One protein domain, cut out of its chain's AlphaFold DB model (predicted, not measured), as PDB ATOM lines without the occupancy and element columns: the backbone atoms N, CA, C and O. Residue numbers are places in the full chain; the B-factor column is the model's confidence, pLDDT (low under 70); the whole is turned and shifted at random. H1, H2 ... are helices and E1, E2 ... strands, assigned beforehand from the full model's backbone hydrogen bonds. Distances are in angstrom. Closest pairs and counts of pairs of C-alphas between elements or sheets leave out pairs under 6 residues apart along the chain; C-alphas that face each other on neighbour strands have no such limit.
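This is residues 21 to 124 and 149 to 184 of the 331 residues of an uncharacterized protein of Caulobacterales bacterium RIFCSPHIGHO2_01_FULL_70_19 (UniProt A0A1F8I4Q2). Two antiparallel sheets lie toward opposite ends of the long axis, joined on one side by the short helices H1, H2 and H3: a small sheet E1-E7-E4 with H4 packed over it, and a strongly twisted sheet E2-E3-E5-E6 with H5 over its edge strand E2. H2 and H3 are on one face of the larger sheet and H5 is on the other, while the loop of residues 85 to 95 makes a long link beside H4. The printed part has 140 residues with five named helices and seven named strands, in the order E1 H1 H2 E2 E3 H3 E4 H4 E5 E6 H5 E7, of mixed class. It is compact, with a radius of gyration of the C-alphas of 15.6 A and spans of 47 by 32 by 26 A.

E1, residues 21 to 25, begins at C-alpha 21 (175.123, 104.139, 259.423) and leads into H1, 26 to 29, and H2, 34 to 41, 10.7 A long. E2, 53 to 57, and E3, 60 to 66, 19.8 A, precede H3, 67 to 70. E4, 78 to 84, measures 20.0 A; H4 is 96 to 102. E5, 106 to 111, spans 16.8 A and E6, 114 to 120, 18.0 A. H5 is 161 to 167; E7, 176 to 183, runs 23.2 A to C-alpha 183 (172.746, 101.483, 247.484).

In the larger sheet, E2 and E3 form a hairpin, with N 55 and O 62 2.9 A apart. E3 is antiparallel to E5, with N 63 and O 110 at 2.9 A. E5 and E6 form a hairpin, with N 107 and O 119 at 2.8 A. H5 is on this sheet at a height of 7.4 A, its closest C-alphas to E2 being Leu 162 and Ala 57, 6.9 A. H2 and H3 only just touch, with 3 pairs of C-alphas within 8 A; Ala 38 and Phe 70 are closest, 5.5 A. H1 only grazes both sheets. In the smaller sheet, E7 pairs with E1, N 22 and O 179 at 2.9 A, and with E4, N 81 and O 180 at 2.9 A. H4 lies over E4 at a height of 6.7 A; C-alphas Gly 83 and Leu 100 are closest, 4.5 A. O i to N i+4 pairs are within hydrogen-bond range throughout H2 and H4; in H5 0 of 3 are, against 4 of 4 O i to N i+3 pairs.

The farthest C-alphas, those of Gly 59 and Asp 93, are 49.1 A apart. Residues 125 to 148 are not printed, and C-alphas 124 and 149 are 16.2 A apart. The links H2 to E2 and E4 to H4 are long. Mean pLDDT of the printed part is 87.6; residues 86 to 94 and 124 are under 70.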
ATOM      1  N   GLN A  21     175.897 103.981 258.193       87.88
ATOM      2  CA  GLN A  21     175.123 104.139 259.423       87.88
ATOM      3  C   GLN A  21     175.348 105.522 260.021       87.88
ATOM      4  O   GLN A  21     176.472 106.020 260.060       87.88
ATOM      5  N   THR A  22     174.264 106.134 260.479       91.44
ATOM      6  CA  THR A  22     174.283 107.373 261.258       91.44
ATOM      7  C   THR A  22     173.431 107.179 262.490       91.44
ATOM      8  O   THR A  22     172.318 106.671 262.374       91.44
ATOM      9  N   GLU A  23     173.921 107.618 263.639       93.94
ATOM     10  CA  GLU A  23     173.216 107.526 264.913       93.94
ATOM     11  C   GLU A  23     173.179 108.903 265.562       93.94
ATOM     12  O   GLU A  23     174.175 109.624 265.558       93.94
ATOM     13  N   VAL A  24     172.014 109.270 266.092       95.50
ATOM     14  CA  VAL A  24     171.808 110.518 266.823       95.50
ATOM     15  C   VAL A  24     171.236 110.177 268.197       95.50
ATOM     16  O   VAL A  24     170.130 109.627 268.267       95.50
ATOM     17  N   PRO A  25     171.954 110.485 269.290       95.81
ATOM     18  CA  PRO A  25     171.441 110.286 270.638       95.81
ATOM     19  C   PRO A  25     170.148 111.069 270.857       95.81
ATOM     20  O   PRO A  25     170.052 112.242 270.493       95.81
ATOM     21  N   VAL A  26     169.161 110.457 271.519       95.06
ATOM     22  CA  VAL A  26     167.898 111.134 271.862       95.06
ATOM     23  C   VAL A  26     168.161 112.396 272.687       95.06
ATOM     24  O   VAL A  26     167.509 113.414 272.468       95.06
ATOM     25  N   ALA A  27     169.171 112.373 273.563       95.44
ATOM     26  CA  ALA A  27     169.577 113.526 274.365       95.44
ATOM     27  C   ALA A  27     169.956 114.763 273.524       95.44
ATOM     28  O   ALA A  27     169.723 115.885 273.961       95.44
ATOM     29  N   GLU A  28     170.485 114.584 272.308       96.62
ATOM     30  CA  GLU A  28     170.825 115.698 271.407       96.62
ATOM     31  C   GLU A  28     169.603 116.293 270.689       96.62
ATOM     32  O   GLU A  28     169.657 117.421 270.179       96.62
ATOM     33  N   LEU A  29     168.501 115.540 270.641       97.00
ATOM     34  CA  LEU A  29     167.243 115.945 270.017       97.00
ATOM     35  C   LEU A  29     166.326 116.692 270.991       97.00
ATOM     36  O   LEU A  29     165.496 117.490 270.556       97.00
ATOM     37  N   LEU A  30     166.444 116.443 272.297       97.06
ATOM     38  CA  LEU A  30     165.607 117.099 273.304       97.06
ATOM     39  C   LEU A  30     165.782 118.627 273.261       97.06
ATOM     40  O   LEU A  30     166.877 119.154 273.070       97.06
ATOM     41  N   GLY A  31     164.673 119.354 273.400       97.25
ATOM     42  CA  GLY A  31     164.632 120.815 273.300       97.25
ATOM     43  C   GLY A  31     164.755 121.370 271.874       97.25
ATOM     44  O   GLY A  31     164.782 122.589 271.686       97.25
ATOM     45  N   ARG A  32     164.811 120.523 270.843       97.38
ATOM     46  CA  ARG A  32     164.838 120.957 269.437       97.38
ATOM     47  C   ARG A  32     163.438 121.136 268.870       97.38
ATOM     48  O   ARG A  32     162.489 120.502 269.324       97.38
ATOM     49  N   SER A  33     163.303 122.008 267.879       96.12
ATOM     50  CA  SER A  33     162.064 122.136 267.112       96.12
ATOM     51  C   SER A  33     161.856 120.944 266.172       96.12
ATOM     52  O   SER A  33     162.823 120.248 265.845       96.12
ATOM     53  N   PRO A  34     160.627 120.705 265.681       95.75
ATOM     54  CA  PRO A  34     160.368 119.657 264.699       95.75
ATOM     55  C   PRO A  34     161.293 119.722 263.469       95.75
ATOM     56  O   PRO A  34     161.862 118.703 263.078       95.75
ATOM     57  N   SER A  35     161.516 120.909 262.892       95.50
ATOM     58  CA  SER A  35     162.424 121.072 261.744       95.50
ATOM     59  C   SER A  35     163.887 120.801 262.111       95.50
ATOM     60  O   SER A  35     164.600 120.166 261.338       95.50
ATOM     61  N   GLU A  36     164.344 121.218 263.297       96.50
ATOM     62  CA  GLU A  36     165.705 120.918 263.770       96.50
ATOM     63  C   GLU A  36     165.917 119.408 263.965       96.50
ATOM     64  O   GLU A  36     166.962 118.881 263.578       96.50
ATOM     65  N   VAL A  37     164.925 118.701 264.520       97.00
ATOM     66  CA  VAL A  37     164.945 117.236 264.655       97.00
ATOM     67  C   VAL A  37     164.987 116.571 263.278       97.00
ATOM     68  O   VAL A  37     165.817 115.691 263.052       97.00
ATOM     69  N   ALA A  38     164.146 117.012 262.338       95.56
ATOM     70  CA  ALA A  38     164.126 116.484 260.975       95.56
ATOM     71  C   ALA A  38     165.486 116.638 260.280       95.56
ATOM     72  O   ALA A  38     166.005 115.665 259.736       95.56
ATOM     73  N   LEU A  39     166.096 117.822 260.364       95.50
ATOM     74  CA  LEU A  39     167.422 118.083 259.802       95.50
ATOM     75  C   LEU A  39     168.496 117.185 260.425       95.50
ATOM     76  O   LEU A  39     169.318 116.624 259.704       95.50
ATOM     77  N   ARG A  40     168.478 117.006 261.752       95.75
ATOM     78  CA  ARG A  40     169.440 116.144 262.457       95.75
ATOM     79  C   ARG A  40     169.332 114.679 262.052       95.75
ATOM     80  O   ARG A  40     170.355 114.013 261.937       95.75
ATOM     81  N   LEU A  41     168.117 114.199 261.801       94.94
ATOM     82  CA  LEU A  41     167.858 112.823 261.372       94.94
ATOM     83  C   LEU A  41     167.977 112.625 259.848       94.94
ATOM     84  O   LEU A  41     167.845 111.503 259.359       94.94
ATOM     85  N   GLY A  42     168.241 113.688 259.077       92.88
ATOM     86  CA  GLY A  42     168.291 113.634 257.612       92.88
ATOM     87  C   GLY A  42     166.927 113.372 256.963       92.88
ATOM     88  O   GLY A  42     166.855 112.803 255.873       92.88
ATOM     89  N   ALA A  43     165.840 113.722 257.647       91.75
ATOM     90  CA  ALA A  43     164.477 113.612 257.147       91.75
ATOM     91  C   ALA A  43     164.100 114.807 256.256       91.75
ATOM     92  O   ALA A  43     164.827 115.796 256.168       91.75
ATOM     93  N   ALA A  44     162.931 114.728 255.611       87.00
ATOM     94  CA  ALA A  44     162.401 115.852 254.844       87.00
ATOM     95  C   ALA A  44     162.191 117.060 255.777       87.00
ATOM     96  O   ALA A  44     161.551 116.878 256.827       87.00
ATOM     97  N   PRO A  45     162.699 118.255 255.409       76.12
ATOM     98  CA  PRO A  45     162.557 119.452 256.227       76.12
ATOM     99  C   PRO A  45     161.073 119.809 256.406       76.12
ATOM    100  O   PRO A  45     160.205 119.317 255.685       76.12
ATOM    101  N   ASP A  46     160.791 120.624 257.418       82.19
ATOM    102  CA  ASP A  46     159.476 121.226 257.668       82.19
ATOM    103  C   ASP A  46     158.318 120.228 257.860       82.19
ATOM    104  O   ASP A  46     157.384 120.150 257.055       82.19
ATOM    105  N   PRO A  47     158.343 119.433 258.947       82.38
ATOM    106  CA  PRO A  47     157.144 118.746 259.423       82.38
ATOM    107  C   PRO A  47     155.998 119.743 259.607       82.38
ATOM    108  O   PRO A  47     156.146 120.766 260.274       82.38
ATOM    109  N   ASN A  48     154.853 119.442 258.996       80.06
ATOM    110  CA  ASN A  48     153.684 120.311 259.051       80.06
ATOM    111  C   ASN A  48     152.704 119.841 260.140       80.06
ATOM    112  O   ASN A  48     152.887 118.796 260.770       80.06
ATOM    113  N   ALA A  49     151.650 120.622 260.378       71.06
ATOM    114  CA  ALA A  49     150.638 120.291 261.380       71.06
ATOM    115  C   ALA A  49     149.792 119.052 261.014       71.06
ATOM    116  O   ALA A  49     149.248 118.411 261.911       71.06
ATOM    117  N   ALA A  50     149.692 118.696 259.728       79.19
ATOM    118  CA  ALA A  50     148.969 117.511 259.259       79.19
ATOM    119  C   ALA A  50     149.736 116.200 259.525       79.19
ATOM    120  O   ALA A  50     149.154 115.112 259.548       79.19
ATOM    121  N   ASP A  51     151.043 116.294 259.773       84.94
ATOM    122  CA  ASP A  51     151.898 115.165 260.127       84.94
ATOM    123  C   ASP A  51     151.800 114.765 261.614       84.94
ATOM    124  O   ASP A  51     152.362 113.734 262.000       84.94
ATOM    125  N   ALA A  52     151.083 115.540 262.436       91.88
ATOM    126  CA  ALA A  52     150.959 115.332 263.877       91.88
ATOM    127  C   ALA A  52     149.521 115.062 264.336       91.88
ATOM    128  O   ALA A  52     148.536 115.549 263.779       91.88
ATOM    129  N   LEU A  53     149.414 114.330 265.441       93.88
ATOM    130  CA  LEU A  53     148.264 114.391 266.335       93.88
ATOM    131  C   LEU A  53     148.458 115.588 267.273       93.88
ATOM    132  O   LEU A  53     149.469 115.668 267.965       93.88
ATOM    133  N   ARG A  54     147.480 116.490 267.336       93.62
ATOM    134  CA  ARG A  54     147.515 117.657 268.226       93.62
ATOM    135  C   ARG A  54     146.537 117.455 269.370       93.62
ATOM    136  O   ARG A  54     145.354 117.245 269.114       93.62
ATOM    137  N   VAL A  55     147.019 117.528 270.605       92.88
ATOM    138  CA  VAL A  55     146.218 117.370 271.828       92.88
ATOM    139  C   VAL A  55     146.281 118.670 272.614       92.88
ATOM    140  O   VAL A  55     147.368 119.097 272.988       92.88
ATOM    141  N   ALA A  56     145.134 119.295 272.871       89.94
ATOM    142  CA  ALA A  56     145.037 120.511 273.667       89.94
ATOM    143  C   ALA A  56     144.055 120.311 274.822       89.94
ATOM    144  O   ALA A  56     142.866 120.075 274.608       89.94
ATOM    145  N   ALA A  57     144.552 120.411 276.050       83.88
ATOM    146  CA  ALA A  57     143.730 120.386 277.255       83.88
ATOM    147  C   ALA A  57     144.422 121.170 278.372       83.88
ATOM    148  O   ALA A  57     145.649 121.252 278.408       83.88
ATOM    149  N   GLU A  58     143.635 121.754 279.279       81.94
ATOM    150  CA  GLU A  58     144.146 122.423 280.490       81.94
ATOM    151  C   GLU A  58     145.192 123.522 280.200       81.94
ATOM    152  O   GLU A  58     146.148 123.715 280.947       81.94
ATOM    153  N   GLY A  59     145.044 124.237 279.078       83.00
ATOM    154  CA  GLY A  59     145.981 125.288 278.654       83.00
ATOM    155  C   GLY A  59     147.310 124.776 278.083       83.00
ATOM    156  O   GLY A  59     148.149 125.582 277.682       83.00
ATOM    157  N   ARG A  60     147.500 123.455 278.000       88.62
ATOM    158  CA  ARG A  60     148.654 122.806 277.367       88.62
ATOM    159  C   ARG A  60     148.309 122.367 275.951       88.62
ATOM    160  O   ARG A  60     147.162 122.033 275.658       88.62
ATOM    161  N   SER A  61     149.317 122.341 275.084       90.00
ATOM    162  CA  SER A  61     149.201 121.857 273.708       90.00
ATOM    163  C   SER A  61     150.398 120.982 273.365       90.00
ATOM    164  O   SER A  61     151.548 121.408 273.509       90.00
ATOM    165  N   LEU A  62     150.109 119.762 272.928       92.94
ATOM    166  CA  LEU A  62     151.086 118.755 272.549       92.94
ATOM    167  C   LEU A  62     150.928 118.396 271.081       92.94
ATOM    168  O   LEU A  62     149.811 118.238 270.583       92.94
ATOM    169  N   GLU A  63     152.055 118.178 270.419       94.44
ATOM    170  CA  GLU A  63     152.121 117.672 269.054       94.44
ATOM    171  C   GLU A  63     152.855 116.334 269.073       94.44
ATOM    172  O   GLU A  63     154.027 116.241 269.436       94.44
ATOM    173  N   VAL A  64     152.131 115.275 268.730       94.50
ATOM    174  CA  VAL A  64     152.620 113.900 268.737       94.50
ATOM    175  C   VAL A  64     152.872 113.484 267.298       94.50
ATOM    176  O   VAL A  64     151.939 113.302 266.512       94.50
ATOM    177  N   TYR A  65     154.144 113.314 266.964       94.69
ATOM    178  CA  TYR A  65     154.577 112.889 265.645       94.69
ATOM    179  C   TYR A  65     154.963 111.407 265.657       94.69
ATOM    180  O   TYR A  65     155.720 110.978 266.532       94.69
ATOM    181  N   PRO A  66     154.518 110.608 264.673       93.25
ATOM    182  CA  PRO A  66     155.065 109.275 264.463       93.25
ATOM    183  C   PRO A  66     156.538 109.373 264.027       93.25
ATOM    184  O   PRO A  66     156.876 110.219 263.194       93.25
ATOM    185  N   LEU A  67     157.414 108.487 264.522       92.62
ATOM    186  CA  LEU A  67     158.838 108.442 264.132       92.62
ATOM    187  C   LEU A  67     159.016 108.381 262.608       92.62
ATOM    188  O   LEU A  67     159.957 108.952 262.064       92.62
ATOM    189  N   GLN A  68     158.075 107.746 261.912       91.06
ATOM    190  CA  GLN A  68     158.045 107.619 260.459       91.06
ATOM    191  C   GLN A  68     158.069 108.961 259.718       91.06
ATOM    192  O   GLN A  68     158.561 109.022 258.593       91.06
ATOM    193  N   ARG A  69     157.596 110.057 260.333       91.38
ATOM    194  CA  ARG A  69     157.724 111.399 259.742       91.38
ATOM    195  C   ARG A  69     159.178 111.875 259.689       91.38
ATOM    196  O   ARG A  69     159.528 112.674 258.820       91.38
ATOM    197  N   PHE A  70     160.015 111.383 260.594       93.00
ATOM    198  CA  PHE A  70     161.425 111.737 260.721       93.00
ATOM    199  C   PHE A  70     162.358 110.653 260.177       93.00
ATOM    200  O   PHE A  70     163.543 110.629 260.503       93.00
ATOM    201  N   TRP A  71     161.843 109.743 259.349       91.94
ATOM    202  CA  TRP A  71     162.702 108.817 258.628       91.94
ATOM    203  C   TRP A  71     163.591 109.563 257.641       91.94
ATOM    204  O   TRP A  71     163.143 110.468 256.929       91.94
ATOM    205  N   ARG A  72     164.855 109.139 257.592       91.25
ATOM    206  CA  ARG A  72     165.844 109.676 256.665       91.25
ATOM    207  C   ARG A  72     165.359 109.550 255.225       91.25
ATOM    208  O   ARG A  72     164.927 108.472 254.808       91.25
ATOM    209  N   GLN A  73     165.466 110.639 254.471       88.69
ATOM    210  CA  GLN A  73     165.200 110.622 253.038       88.69
ATOM    211  C   GLN A  73     166.367 109.922 252.331       88.69
ATOM    212  O   GLN A  73     167.517 110.326 252.528       88.69
ATOM    213  N   PRO A  74     166.114 108.850 251.562       86.31
ATOM    214  CA  PRO A  74     167.170 108.194 250.805       86.31
ATOM    215  C   PRO A  74     167.681 109.118 249.693       86.31
ATOM    216  O   PRO A  74     166.899 109.859 249.095       86.31
ATOM    217  N   GLY A  75     168.979 109.041 249.389       84.19
ATOM    218  CA  GLY A  75     169.511 109.623 248.157       84.19
ATOM    219  C   GLY A  75     168.983 108.911 246.905       84.19
ATOM    220  O   GLY A  75     168.351 107.851 246.982       84.19
ATOM    221  N   GLU A  76     169.263 109.474 245.727       83.31
ATOM    222  CA  GLU A  76     168.977 108.794 244.461       83.31
ATOM    223  C   GLU A  76     169.667 107.422 244.424       83.31
ATOM    224  O   GLU A  76     170.852 107.298 244.725       83.31
ATOM    225  N   GLY A  77     168.906 106.372 244.102       81.44
ATOM    226  CA  GLY A  77     169.416 104.998 244.075       81.44
ATOM    227  C   GLY A  77     169.614 104.342 245.447       81.44
ATOM    228  O   GLY A  77     170.012 103.184 245.496       81.44
ATOM    229  N   GLU A  78     169.294 105.003 246.562       84.88
ATOM    230  CA  GLU A  78     169.528 104.478 247.912       84.88
ATOM    231  C   GLU A  78     168.255 103.894 248.561       84.88
ATOM    232  O   GLU A  78     167.116 104.273 248.274       84.88
ATOM    233  N   GLY A  79     168.431 102.928 249.463       86.31
ATOM    234  CA  GLY A  79     167.401 102.459 250.385       86.31
ATOM    235  C   GLY A  79     167.851 102.642 251.830       86.31
ATOM    236  O   GLY A  79     168.882 102.098 252.220       86.31
ATOM    237  N   CYS A  80     167.053 103.355 252.626       87.25
ATOM    238  CA  CYS A  80     167.318 103.602 254.042       87.25
ATOM    239  C   CYS A  80     166.278 102.924 254.939       87.25
ATOM    240  O   CYS A  80     165.091 102.890 254.619       87.25
ATOM    241  N   ALA A  81     166.723 102.443 256.095       88.75
ATOM    242  CA  ALA A  81     165.870 102.091 257.223       88.75
ATOM    243  C   ALA A  81     166.231 102.995 258.404       88.75
ATOM    244  O   ALA A  81     167.411 103.174 258.693       88.75
ATOM    245  N   THR A  82     165.227 103.560 259.076       90.44
ATOM    246  CA  THR A  82     165.403 104.401 260.271       90.44
ATOM    247  C   THR A  82     164.617 103.806 261.433       90.44
ATOM    248  O   THR A  82     163.485 103.360 261.246       90.44
ATOM    249  N   GLY A  83     165.209 103.785 262.623       91.69
ATOM    250  CA  GLY A  83     164.595 103.228 263.825       91.69
ATOM    251  C   GLY A  83     165.414 103.503 265.080       91.69
ATOM    252  O   GLY A  83     166.418 104.206 265.033       91.69
ATOM    253  N   PHE A  84     164.981 102.951 266.207       91.56
ATOM    254  CA  PHE A  84     165.736 103.026 267.458       91.56
ATOM    255  C   PHE A  84     166.897 102.025 267.457       91.56
ATOM    256  O   PHE A  84     166.719 100.873 267.058       91.56
ATOM    257  N   VAL A  85     168.076 102.473 267.891       88.88
ATOM    258  CA  VAL A  85     169.286 101.645 268.013       88.88
ATOM    259  C   VAL A  85     169.226 100.844 269.314       88.88
ATOM    260  O   VAL A  85     168.869 101.375 270.364       88.88
ATOM    261  N   ASP A  86     169.571  99.561 269.235       69.81
ATOM    262  CA  ASP A  86     169.555  98.639 270.369       69.81
ATOM    263  C   ASP A  86     170.700  98.882 271.351       69.81
ATOM    264  O   ASP A  86     171.864  98.963 270.954       69.81
ATOM    265  N   LEU A  87     170.375  98.863 272.645       58.94
ATOM    266  CA  LEU A  87     171.345  98.707 273.723       58.94
ATOM    267  C   LEU A  87     170.873  97.599 274.683       58.94
ATOM    268  O   LEU A  87     169.888  97.808 275.394       58.94
ATOM    269  N   PRO A  88     171.552  96.435 274.737       57.19
ATOM    270  CA  PRO A  88     172.597  95.952 273.824       57.19
ATOM    271  C   PRO A  88     172.020  95.431 272.494       57.19
ATOM    272  O   PRO A  88     170.876  94.984 272.442       57.19
ATOM    273  N   ALA A  89     172.831  95.448 271.430       61.34
ATOM    274  CA  ALA A  89     172.469  94.876 270.132       61.34
ATOM    275  C   ALA A  89     171.991  93.422 270.277       61.34
ATOM    276  O   ALA A  89     172.707  92.596 270.847       61.34
ATOM    277  N   GLU A  90     170.801  93.101 269.751       59.66
ATOM    278  CA  GLU A  90     170.307  91.723 269.775       59.66
ATOM    279  C   GLU A  90     171.295  90.790 269.043       59.66
ATOM    280  O   GLU A  90     171.684  91.080 267.903       59.66
ATOM    281  N   PRO A  91     171.716  89.674 269.669       49.44
ATOM    282  CA  PRO A  91     172.563  88.692 269.011       49.44
ATOM    283  C   PRO A  91     171.788  87.999 267.878       49.44
ATOM    284  O   PRO A  91     170.748  87.384 268.106       49.44
ATOM    285  N   GLY A  92     172.300  88.093 266.647       61.91
ATOM    286  CA  GLY A  92     171.753  87.421 265.463       61.91
ATOM    287  C   GLY A  92     172.198  88.051 264.134       61.91
ATOM    288  O   GLY A  92     172.605  89.210 264.092       61.91
ATOM    289  N   ASP A  93     172.062  87.304 263.032       54.06
ATOM    290  CA  ASP A  93     172.509  87.673 261.668       54.06
ATOM    291  C   ASP A  93     171.625  88.725 260.958       54.06
ATOM    292  O   ASP A  93     171.561  88.810 259.727       54.06
ATOM    293  N   ALA A  94     170.878  89.542 261.706       66.81
ATOM    294  CA  ALA A  94     170.051  90.578 261.101       66.81
ATOM    295  C   ALA A  94     170.931  91.737 260.607       66.81
ATOM    296  O   ALA A  94     171.621  92.391 261.388       66.81
ATOM    297  N   THR A  95     170.862  92.033 259.305       78.62
ATOM    298  CA  THR A  95     171.523  93.209 258.722       78.62
ATOM    299  C   THR A  95     171.107  94.493 259.461       78.62
ATOM    300  O   THR A  95     169.966  94.573 259.933       78.62
ATOM    301  N   PRO A  96     171.970  95.527 259.538       81.56
ATOM    302  CA  PRO A  96     171.672  96.762 260.271       81.56
ATOM    303  C   PRO A  96     170.314  97.375 259.906       81.56
ATOM    304  O   PRO A  96     169.521  97.699 260.789       81.56
ATOM    305  N   GLY A  97     169.988  97.429 258.609       79.81
ATOM    306  CA  GLY A  97     168.693  97.928 258.149       79.81
ATOM    307  C   GLY A  97     167.498  97.091 258.620       79.81
ATOM    308  O   GLY A  97     166.462  97.653 258.960       79.81
ATOM    309  N   ARG A  98     167.629  95.758 258.713       80.94
ATOM    310  CA  ARG A  98     166.558  94.891 259.231       80.94
ATOM    311  C   ARG A  98     166.350  95.089 260.732       80.94
ATOM    312  O   ARG A  98     165.200  95.087 261.168       80.94
ATOM    313  N   ARG A  99     167.425  95.288 261.505       82.38
ATOM    314  CA  ARG A  99     167.335  95.606 262.943       82.38
ATOM    315  C   ARG A  99     166.581  96.916 263.168       82.38
ATOM    316  O   ARG A  99     165.567  96.919 263.860       82.38
ATOM    317  N   LEU A 100     166.988  97.983 262.477       85.81
ATOM    318  CA  LEU A 100     166.316  99.284 262.565       85.81
ATOM    319  C   LEU A 100     164.861  99.224 262.087       85.81
ATOM    320  O   LEU A 100     163.982  99.778 262.740       85.81
ATOM    321  N   ALA A 101     164.568  98.504 260.999       82.81
ATOM    322  CA  ALA A 101     163.204  98.370 260.484       82.81
ATOM    323  C   ALA A 101     162.239  97.735 261.503       82.81
ATOM    324  O   ALA A 101     161.081  98.149 261.585       82.81
ATOM    325  N   ARG A 102     162.704  96.776 262.320       80.25
ATOM    326  CA  ARG A 102     161.891  96.168 263.395       80.25
ATOM    327  C   ARG A 102     161.549  97.156 264.512       80.25
ATOM    328  O   ARG A 102     160.515  97.003 265.153       80.25
ATOM    329  N   ARG A 103     162.385  98.178 264.712       83.94
ATOM    330  CA  ARG A 103     162.248  99.232 265.731       83.94
ATOM    331  C   ARG A 103     162.007 100.601 265.100       83.94
ATOM    332  O   ARG A 103     162.417 101.631 265.624       83.94
ATOM    333  N   SER A 104     161.328 100.617 263.959       86.38
ATOM    334  CA  SER A 104     161.072 101.828 263.175       86.38
ATOM    335  C   SER A 104     159.824 102.596 263.615       86.38
ATOM    336  O   SER A 104     159.439 103.581 262.983       86.38
ATOM    337  N   SER A 105     159.187 102.153 264.704       87.62
ATOM    338  CA  SER A 105     157.935 102.711 265.204       87.62
ATOM    339  C   SER A 105     158.069 103.229 266.630       87.62
ATOM    340  O   SER A 105     158.623 102.557 267.498       87.62
ATOM    341  N   GLY A 106     157.513 104.406 266.858       90.94
ATOM    342  CA  GLY A 106     157.479 105.125 268.123       90.94
ATOM    343  C   GLY A 106     156.939 106.525 267.873       90.94
ATOM    344  O   GLY A 106     156.552 106.847 266.743       90.94
ATOM    345  N   VAL A 107     156.923 107.354 268.907       95.12
ATOM    346  CA  VAL A 107     156.436 108.730 268.812       95.12
ATOM    347  C   VAL A 107     157.395 109.730 269.431       95.12
ATOM    348  O   VAL A 107     158.102 109.436 270.392       95.12
ATOM    349  N   LEU A 108     157.412 110.921 268.846       96.19
ATOM    350  CA  LEU A 108     158.124 112.091 269.333       96.19
ATOM    351  C   LEU A 108     157.078 113.110 269.775       96.19
ATOM    352  O   LEU A 108     156.152 113.409 269.017       96.19
ATOM    353  N   ILE A 109     157.211 113.619 270.996       95.69
ATOM    354  CA  ILE A 109     156.240 114.534 271.593       95.69
ATOM    355  C   ILE A 109     156.875 115.901 271.727       95.69
ATOM    356  O   ILE A 109     157.927 116.062 272.350       95.69
ATOM    357  N   PHE A 110     156.204 116.884 271.146       95.75
ATOM    358  CA  PHE A 110     156.592 118.275 271.206       95.75
ATOM    359  C   PHE A 110     155.590 119.046 272.053       95.75
ATOM    360  O   PHE A 110     154.381 118.888 271.905       95.75
ATOM    361  N   GLU A 111     156.099 119.908 272.921       94.69
ATOM    362  CA  GLU A 111     155.312 120.858 273.700       94.69
ATOM    363  C   GLU A 111     155.859 122.254 273.410       94.69
ATOM    364  O   GLU A 111     157.074 122.456 273.376       94.69
ATOM    365  N   ALA A 112     154.971 123.208 273.111       93.38
ATOM    366  CA  ALA A 112     155.358 124.564 272.703       93.38
ATOM    367  C   ALA A 112     156.421 124.598 271.572       93.38
ATOM    368  O   ALA A 112     157.332 125.426 271.571       93.38
ATOM    369  N   GLY A 113     156.321 123.668 270.613       93.31
ATOM    370  CA  GLY A 113     157.234 123.567 269.469       93.31
ATOM    371  C   GLY A 113     158.628 123.025 269.803       93.31
ATOM    372  O   GLY A 113     159.550 123.207 269.009       93.31
ATOM    373  N   ARG A 114     158.811 122.381 270.962       97.00
ATOM    374  CA  ARG A 114     160.086 121.813 271.424       97.00
ATOM    375  C   ARG A 114     159.921 120.340 271.778       97.00
ATOM    376  O   ARG A 114     158.954 119.990 272.442       97.00
ATOM    377  N   LEU A 115     160.853 119.488 271.352       96.88
ATOM    378  CA  LEU A 115     160.838 118.062 271.671       96.88
ATOM    379  C   LEU A 115     161.040 117.884 273.175       96.88
ATOM    380  O   LEU A 115     162.096 118.240 273.699       96.88
ATOM    381  N   VAL A 116     160.044 117.326 273.855       95.81
ATOM    382  CA  VAL A 116     160.091 117.083 275.304       95.81
ATOM    383  C   VAL A 116     160.325 115.619 275.636       95.81
ATOM    384  O   VAL A 116     160.917 115.319 276.670       95.81
ATOM    385  N   SER A 117     159.906 114.702 274.763       94.81
ATOM    386  CA  SER A 117     160.092 113.274 274.992       94.81
ATOM    387  C   SER A 117     160.028 112.453 273.706       94.81
ATOM    388  O   SER A 117     159.459 112.854 272.687       94.81
ATOM    389  N   VAL A 118     160.633 111.269 273.771       96.25
ATOM    390  CA  VAL A 118     160.632 110.259 272.713       96.25
ATOM    391  C   VAL A 118     160.189 108.945 273.336       96.25
ATOM    392  O   VAL A 118     160.630 108.613 274.432       96.25
ATOM    393  N   HIS A 119     159.319 108.213 272.648       94.31
ATOM    394  CA  HIS A 119     158.699 106.995 273.159       94.31
ATOM    395  C   HIS A 119     158.764 105.899 272.091       94.31
ATOM    396  O   HIS A 119     157.980 105.931 271.132       94.31
ATOM    397  N   PRO A 120     159.712 104.954 272.183       91.25
ATOM    398  CA  PRO A 120     159.738 103.808 271.287       91.25
ATOM    399  C   PRO A 120     158.512 102.922 271.525       91.25
ATOM    400  O   PRO A 120     158.098 102.706 272.660       91.25
ATOM    401  N   ASN A 121     157.925 102.380 270.456       85.94
ATOM    402  CA  ASN A 121     156.895 101.360 270.630       85.94
ATOM    403  C   ASN A 121     157.546 100.041 271.065       85.94
ATOM    404  O   ASN A 121     158.643  99.722 270.593       85.94
ATOM    405  N   PRO A 122     156.853  99.225 271.877       75.75
ATOM    406  CA  PRO A 122     157.331  97.889 272.190       75.75
ATOM    407  C   PRO A 122     157.475  97.073 270.905       75.75
ATOM    408  O   PRO A 122     156.651  97.167 269.984       75.75
ATOM    409  N   LEU A 123     158.520  96.246 270.853       71.94
ATOM    410  CA  LEU A 123     158.693  95.289 269.771       71.94
ATOM    411  C   LEU A 123     157.451  94.407 269.677       71.94
ATOM    412  O   LEU A 123     157.065  93.738 270.636       71.94
ATOM    413  N   ARG A 124     156.835  94.370 268.494       62.06
ATOM    414  CA  ARG A 124     155.831  93.347 268.225       62.06
ATOM    415  C   ARG A 124     156.561  92.012 268.089       62.06
ATOM    416  O   ARG A 124     157.529  91.960 267.323       62.06
ATOM    417  N   PHE A 149     147.347 104.791 272.891       92.25
ATOM    418  CA  PHE A 149     146.367 105.777 272.448       92.25
ATOM    419  C   PHE A 149     144.923 105.442 272.830       92.25
ATOM    420  O   PHE A 149     144.036 106.204 272.471       92.25
ATOM    421  N   ALA A 150     144.649 104.351 273.548       91.94
ATOM    422  CA  ALA A 150     143.335 104.063 274.118       91.94
ATOM    423  C   ALA A 150     143.447 103.896 275.640       91.94
ATOM    424  O   ALA A 150     144.382 103.266 276.125       91.94
ATOM    425  N   ALA A 151     142.485 104.445 276.388       90.06
ATOM    426  CA  ALA A 151     142.464 104.357 277.852       90.06
ATOM    427  C   ALA A 151     142.295 102.909 278.351       90.06
ATOM    428  O   ALA A 151     142.876 102.510 279.355       90.06
ATOM    429  N   ALA A 152     141.501 102.116 277.627       91.31
ATOM    430  CA  ALA A 152     141.304 100.690 277.852       91.31
ATOM    431  C   ALA A 152     140.873 100.008 276.535       91.31
ATOM    432  O   ALA A 152     140.451 100.698 275.598       91.31
ATOM    433  N   PRO A 153     140.950  98.669 276.437       90.88
ATOM    434  CA  PRO A 153     140.436  97.919 275.293       90.88
ATOM    435  C   PRO A 153     139.017  98.332 274.870       90.88
ATOM    436  O   PRO A 153     138.097  98.429 275.681       90.88
ATOM    437  N   GLY A 154     138.839  98.612 273.577       89.31
ATOM    438  CA  GLY A 154     137.542  98.951 272.987       89.31
ATOM    439  C   GLY A 154     136.986 100.339 273.311       89.31
ATOM    440  O   GLY A 154     135.939 100.700 272.760       89.31
ATOM    441  N   ARG A 155     137.664 101.122 274.160       93.06
ATOM    442  CA  ARG A 155     137.400 102.557 274.357       93.06
ATOM    443  C   ARG A 155     137.763 103.337 273.091       93.06
ATOM    444  O   ARG A 155     138.531 102.859 272.254       93.06
ATOM    445  N   LEU A 156     137.209 104.538 272.939       94.00
ATOM    446  CA  LEU A 156     137.616 105.417 271.841       94.00
ATOM    447  C   LEU A 156     139.057 105.918 272.059       94.00
ATOM    448  O   LEU A 156     139.494 106.046 273.209       94.00
ATOM    449  N   PRO A 157     139.818 106.183 270.978       93.62
ATOM    450  CA  PRO A 157     141.179 106.682 271.106       93.62
ATOM    451  C   PRO A 157     141.196 108.015 271.859       93.62
ATOM    452  O   PRO A 157     140.347 108.869 271.616       93.62
ATOM    453  N   LEU A 158     142.171 108.186 272.753       93.12
ATOM    454  CA  LEU A 158     142.458 109.424 273.481       93.12
ATOM    455  C   LEU A 158     141.229 110.015 274.182       93.12
ATOM    456  O   LEU A 158     141.121 111.235 274.322       93.12
ATOM    457  N   ALA A 159     140.296 109.160 274.618       91.44
ATOM    458  CA  ALA A 159     139.133 109.594 275.383       91.44
ATOM    459  C   ALA A 159     139.558 110.363 276.641       91.44
ATOM    460  O   ALA A 159     138.951 111.364 276.994       91.44
ATOM    461  N   ASP A 160     140.666 109.961 277.258       87.00
ATOM    462  CA  ASP A 160     141.271 110.568 278.443       87.00
ATOM    463  C   ASP A 160     142.304 111.678 278.147       87.00
ATOM    464  O   ASP A 160     142.995 112.147 279.052       87.00
ATOM    465  N   GLY A 161     142.405 112.134 276.893       85.44
ATOM    466  CA  GLY A 161     143.204 113.300 276.509       85.44
ATOM    467  C   GLY A 161     144.691 113.178 276.861       85.44
ATOM    468  O   GLY A 161     145.380 112.270 276.394       85.44
ATOM    469  N   LEU A 162     145.202 114.115 277.673       87.44
ATOM    470  CA  LEU A 162     146.624 114.204 278.042       87.44
ATOM    471  C   LEU A 162     147.121 113.027 278.894       87.44
ATOM    472  O   LEU A 162     148.333 112.819 278.984       87.44
ATOM    473  N   ALA A 163     146.223 112.217 279.468       87.56
ATOM    474  CA  ALA A 163     146.600 111.023 280.224       87.56
ATOM    475  C   ALA A 163     147.368 109.990 279.374       87.56
ATOM    476  O   ALA A 163     148.075 109.150 279.928       87.56
ATOM    477  N   VAL A 164     147.313 110.089 278.036       87.38
ATOM    478  CA  VAL A 164     148.153 109.301 277.118       87.38
ATOM    479  C   VAL A 164     149.637 109.357 277.473       87.38
ATOM    480  O   VAL A 164     150.318 108.339 277.386       87.38
ATOM    481  N   LEU A 165     150.127 110.506 277.944       86.94
ATOM    482  CA  LEU A 165     151.529 110.677 278.317       86.94
ATOM    483  C   LEU A 165     151.960 109.746 279.451       86.94
ATOM    484  O   LEU A 165     153.105 109.320 279.485       86.94
ATOM    485  N   GLN A 166     151.042 109.402 280.355       87.50
ATOM    486  CA  GLN A 166     151.328 108.523 281.491       87.50
ATOM    487  C   GLN A 166     151.426 107.048 281.073       87.50
ATOM    488  O   GLN A 166     151.975 106.240 281.813       87.50
ATOM    489  N   ARG A 167     150.891 106.691 279.896       88.88
ATOM    490  CA  ARG A 167     150.951 105.331 279.328       88.88
ATOM    491  C   ARG A 167     152.108 105.132 278.358       88.88
ATOM    492  O   ARG A 167     152.400 103.997 277.993       88.88
ATOM    493  N   LEU A 168     152.711 106.219 277.887       89.00
ATOM    494  CA  LEU A 168     153.843 106.162 276.978       89.00
ATOM    495  C   LEU A 168     155.126 106.025 277.792       89.00
ATOM    496  O   LEU A 168     155.536 106.943 278.497       89.00
ATOM    497  N   GLU A 169     155.776 104.875 277.670       87.69
ATOM    498  CA  GLU A 169     157.060 104.633 278.319       87.69
ATOM    499  C   GLU A 169     158.132 105.536 277.685       87.69
ATOM    500  O   GLU A 169     158.257 105.561 276.454       87.69
ATOM    501  N   PRO A 170     158.844 106.369 278.466       87.75
ATOM    502  CA  PRO A 170     159.893 107.224 277.926       87.75
ATOM    503  C   PRO A 170     161.049 106.383 277.384       87.75
ATOM    504  O   PRO A 170     161.330 105.288 277.870       87.75
ATOM    505  N   ALA A 171     161.740 106.914 276.377       88.38
ATOM    506  CA  ALA A 171     162.970 106.324 275.874       88.38
ATOM    507  C   ALA A 171     163.971 106.108 277.027       88.38
ATOM    508  O   ALA A 171     164.186 107.039 277.811       88.38
ATOM    509  N   PRO A 172     164.604 104.924 277.129       87.62
ATOM    510  CA  PRO A 172     165.649 104.693 278.116       87.62
ATOM    511  C   PRO A 172     166.823 105.655 277.910       87.62
ATOM    512  O   PRO A 172     167.084 106.131 276.799       87.62
ATOM    513  N   GLU A 173     167.555 105.924 278.990       84.88
ATOM    514  CA  GLU A 173     168.767 106.738 278.926       84.88
ATOM    515  C   GLU A 173     169.776 106.144 277.933       84.88
ATOM    516  O   GLU A 173     169.963 104.929 277.850       84.88
ATOM    517  N   GLY A 174     170.420 107.011 277.150       86.94
ATOM    518  CA  GLY A 174     171.387 106.596 276.132       86.94
ATOM    519  C   GLY A 174     170.782 106.026 274.844       86.94
ATOM    520  O   GLY A 174     171.546 105.657 273.955       86.94
ATOM    521  N   LEU A 175     169.449 105.977 274.693       91.81
ATOM    522  CA  LEU A 175     168.827 105.575 273.428       91.81
ATOM    523  C   LEU A 175     169.241 106.517 272.287       91.81
ATOM    524  O   LEU A 175     169.260 107.742 272.443       91.81
ATOM    525  N   SER A 176     169.482 105.939 271.112       94.44
ATOM    526  CA  SER A 176     169.762 106.670 269.875       94.44
ATOM    527  C   SER A 176     168.735 106.336 268.799       94.44
ATOM    528  O   SER A 176     168.193 105.229 268.747       94.44
ATOM    529  N   ILE A 177     168.485 107.292 267.907       95.12
ATOM    530  CA  ILE A 177     167.778 107.055 266.648       95.12
ATOM    531  C   ILE A 177     168.839 106.877 265.565       95.12
ATOM    532  O   ILE A 177     169.705 107.731 265.382       95.12
ATOM    533  N   GLY A 178     168.778 105.747 264.870       93.25
ATOM    534  CA  GLY A 178     169.735 105.361 263.848       93.25
ATOM    535  C   GLY A 178     169.096 105.263 262.472       93.25
ATOM    536  O   GLY A 178     167.929 104.887 262.332       93.25
ATOM    537  N   SER A 179     169.893 105.533 261.447       92.81
ATOM    538  CA  SER A 179     169.570 105.247 260.055       92.81
ATOM    539  C   SER A 179     170.674 104.396 259.448       92.81
ATOM    540  O   SER A 179     171.850 104.732 259.563       92.81
ATOM    541  N   ALA A 180     170.292 103.316 258.777       91.00
ATOM    542  CA  ALA A 180     171.190 102.510 257.966       91.00
ATOM    543  C   ALA A 180     170.729 102.595 256.517       91.00
ATOM    544  O   ALA A 180     169.581 102.264 256.209       91.00
ATOM    545  N   CYS A 181     171.627 103.014 255.636       89.50
ATOM    546  CA  CYS A 181     171.355 103.134 254.218       89.50
ATOM    547  C   CYS A 181     172.334 102.308 253.389       89.50
ATOM    548  O   CYS A 181     173.479 102.087 253.791       89.50
ATOM    549  N   ARG A 182     171.867 101.834 252.239       88.00
ATOM    550  CA  ARG A 182     172.677 101.127 251.247       88.00
ATOM    551  C   ARG A 182     172.213 101.490 249.848       88.00
ATOM    552  O   ARG A 182     171.023 101.753 249.648       88.00
ATOM    553  N   ASP A 183     173.116 101.392 248.889       85.25
ATOM    554  CA  ASP A 183     172.746 101.483 247.484       85.25
ATOM    555  C   ASP A 183     171.776 100.339 247.153       85.25
ATOM    556  O   ASP A 183     171.934  99.191 247.600       85.25
ATOM    557  N   ARG A 184     170.695 100.660 246.440       76.56
ATOM    558  CA  ARG A 184     169.781  99.637 245.942       76.56
ATOM    559  C   ARG A 184     170.537  98.853 244.878       76.56
ATOM    560  O   ARG A 184     171.135  99.474 244.002       76.56
TER     561      ARG A 184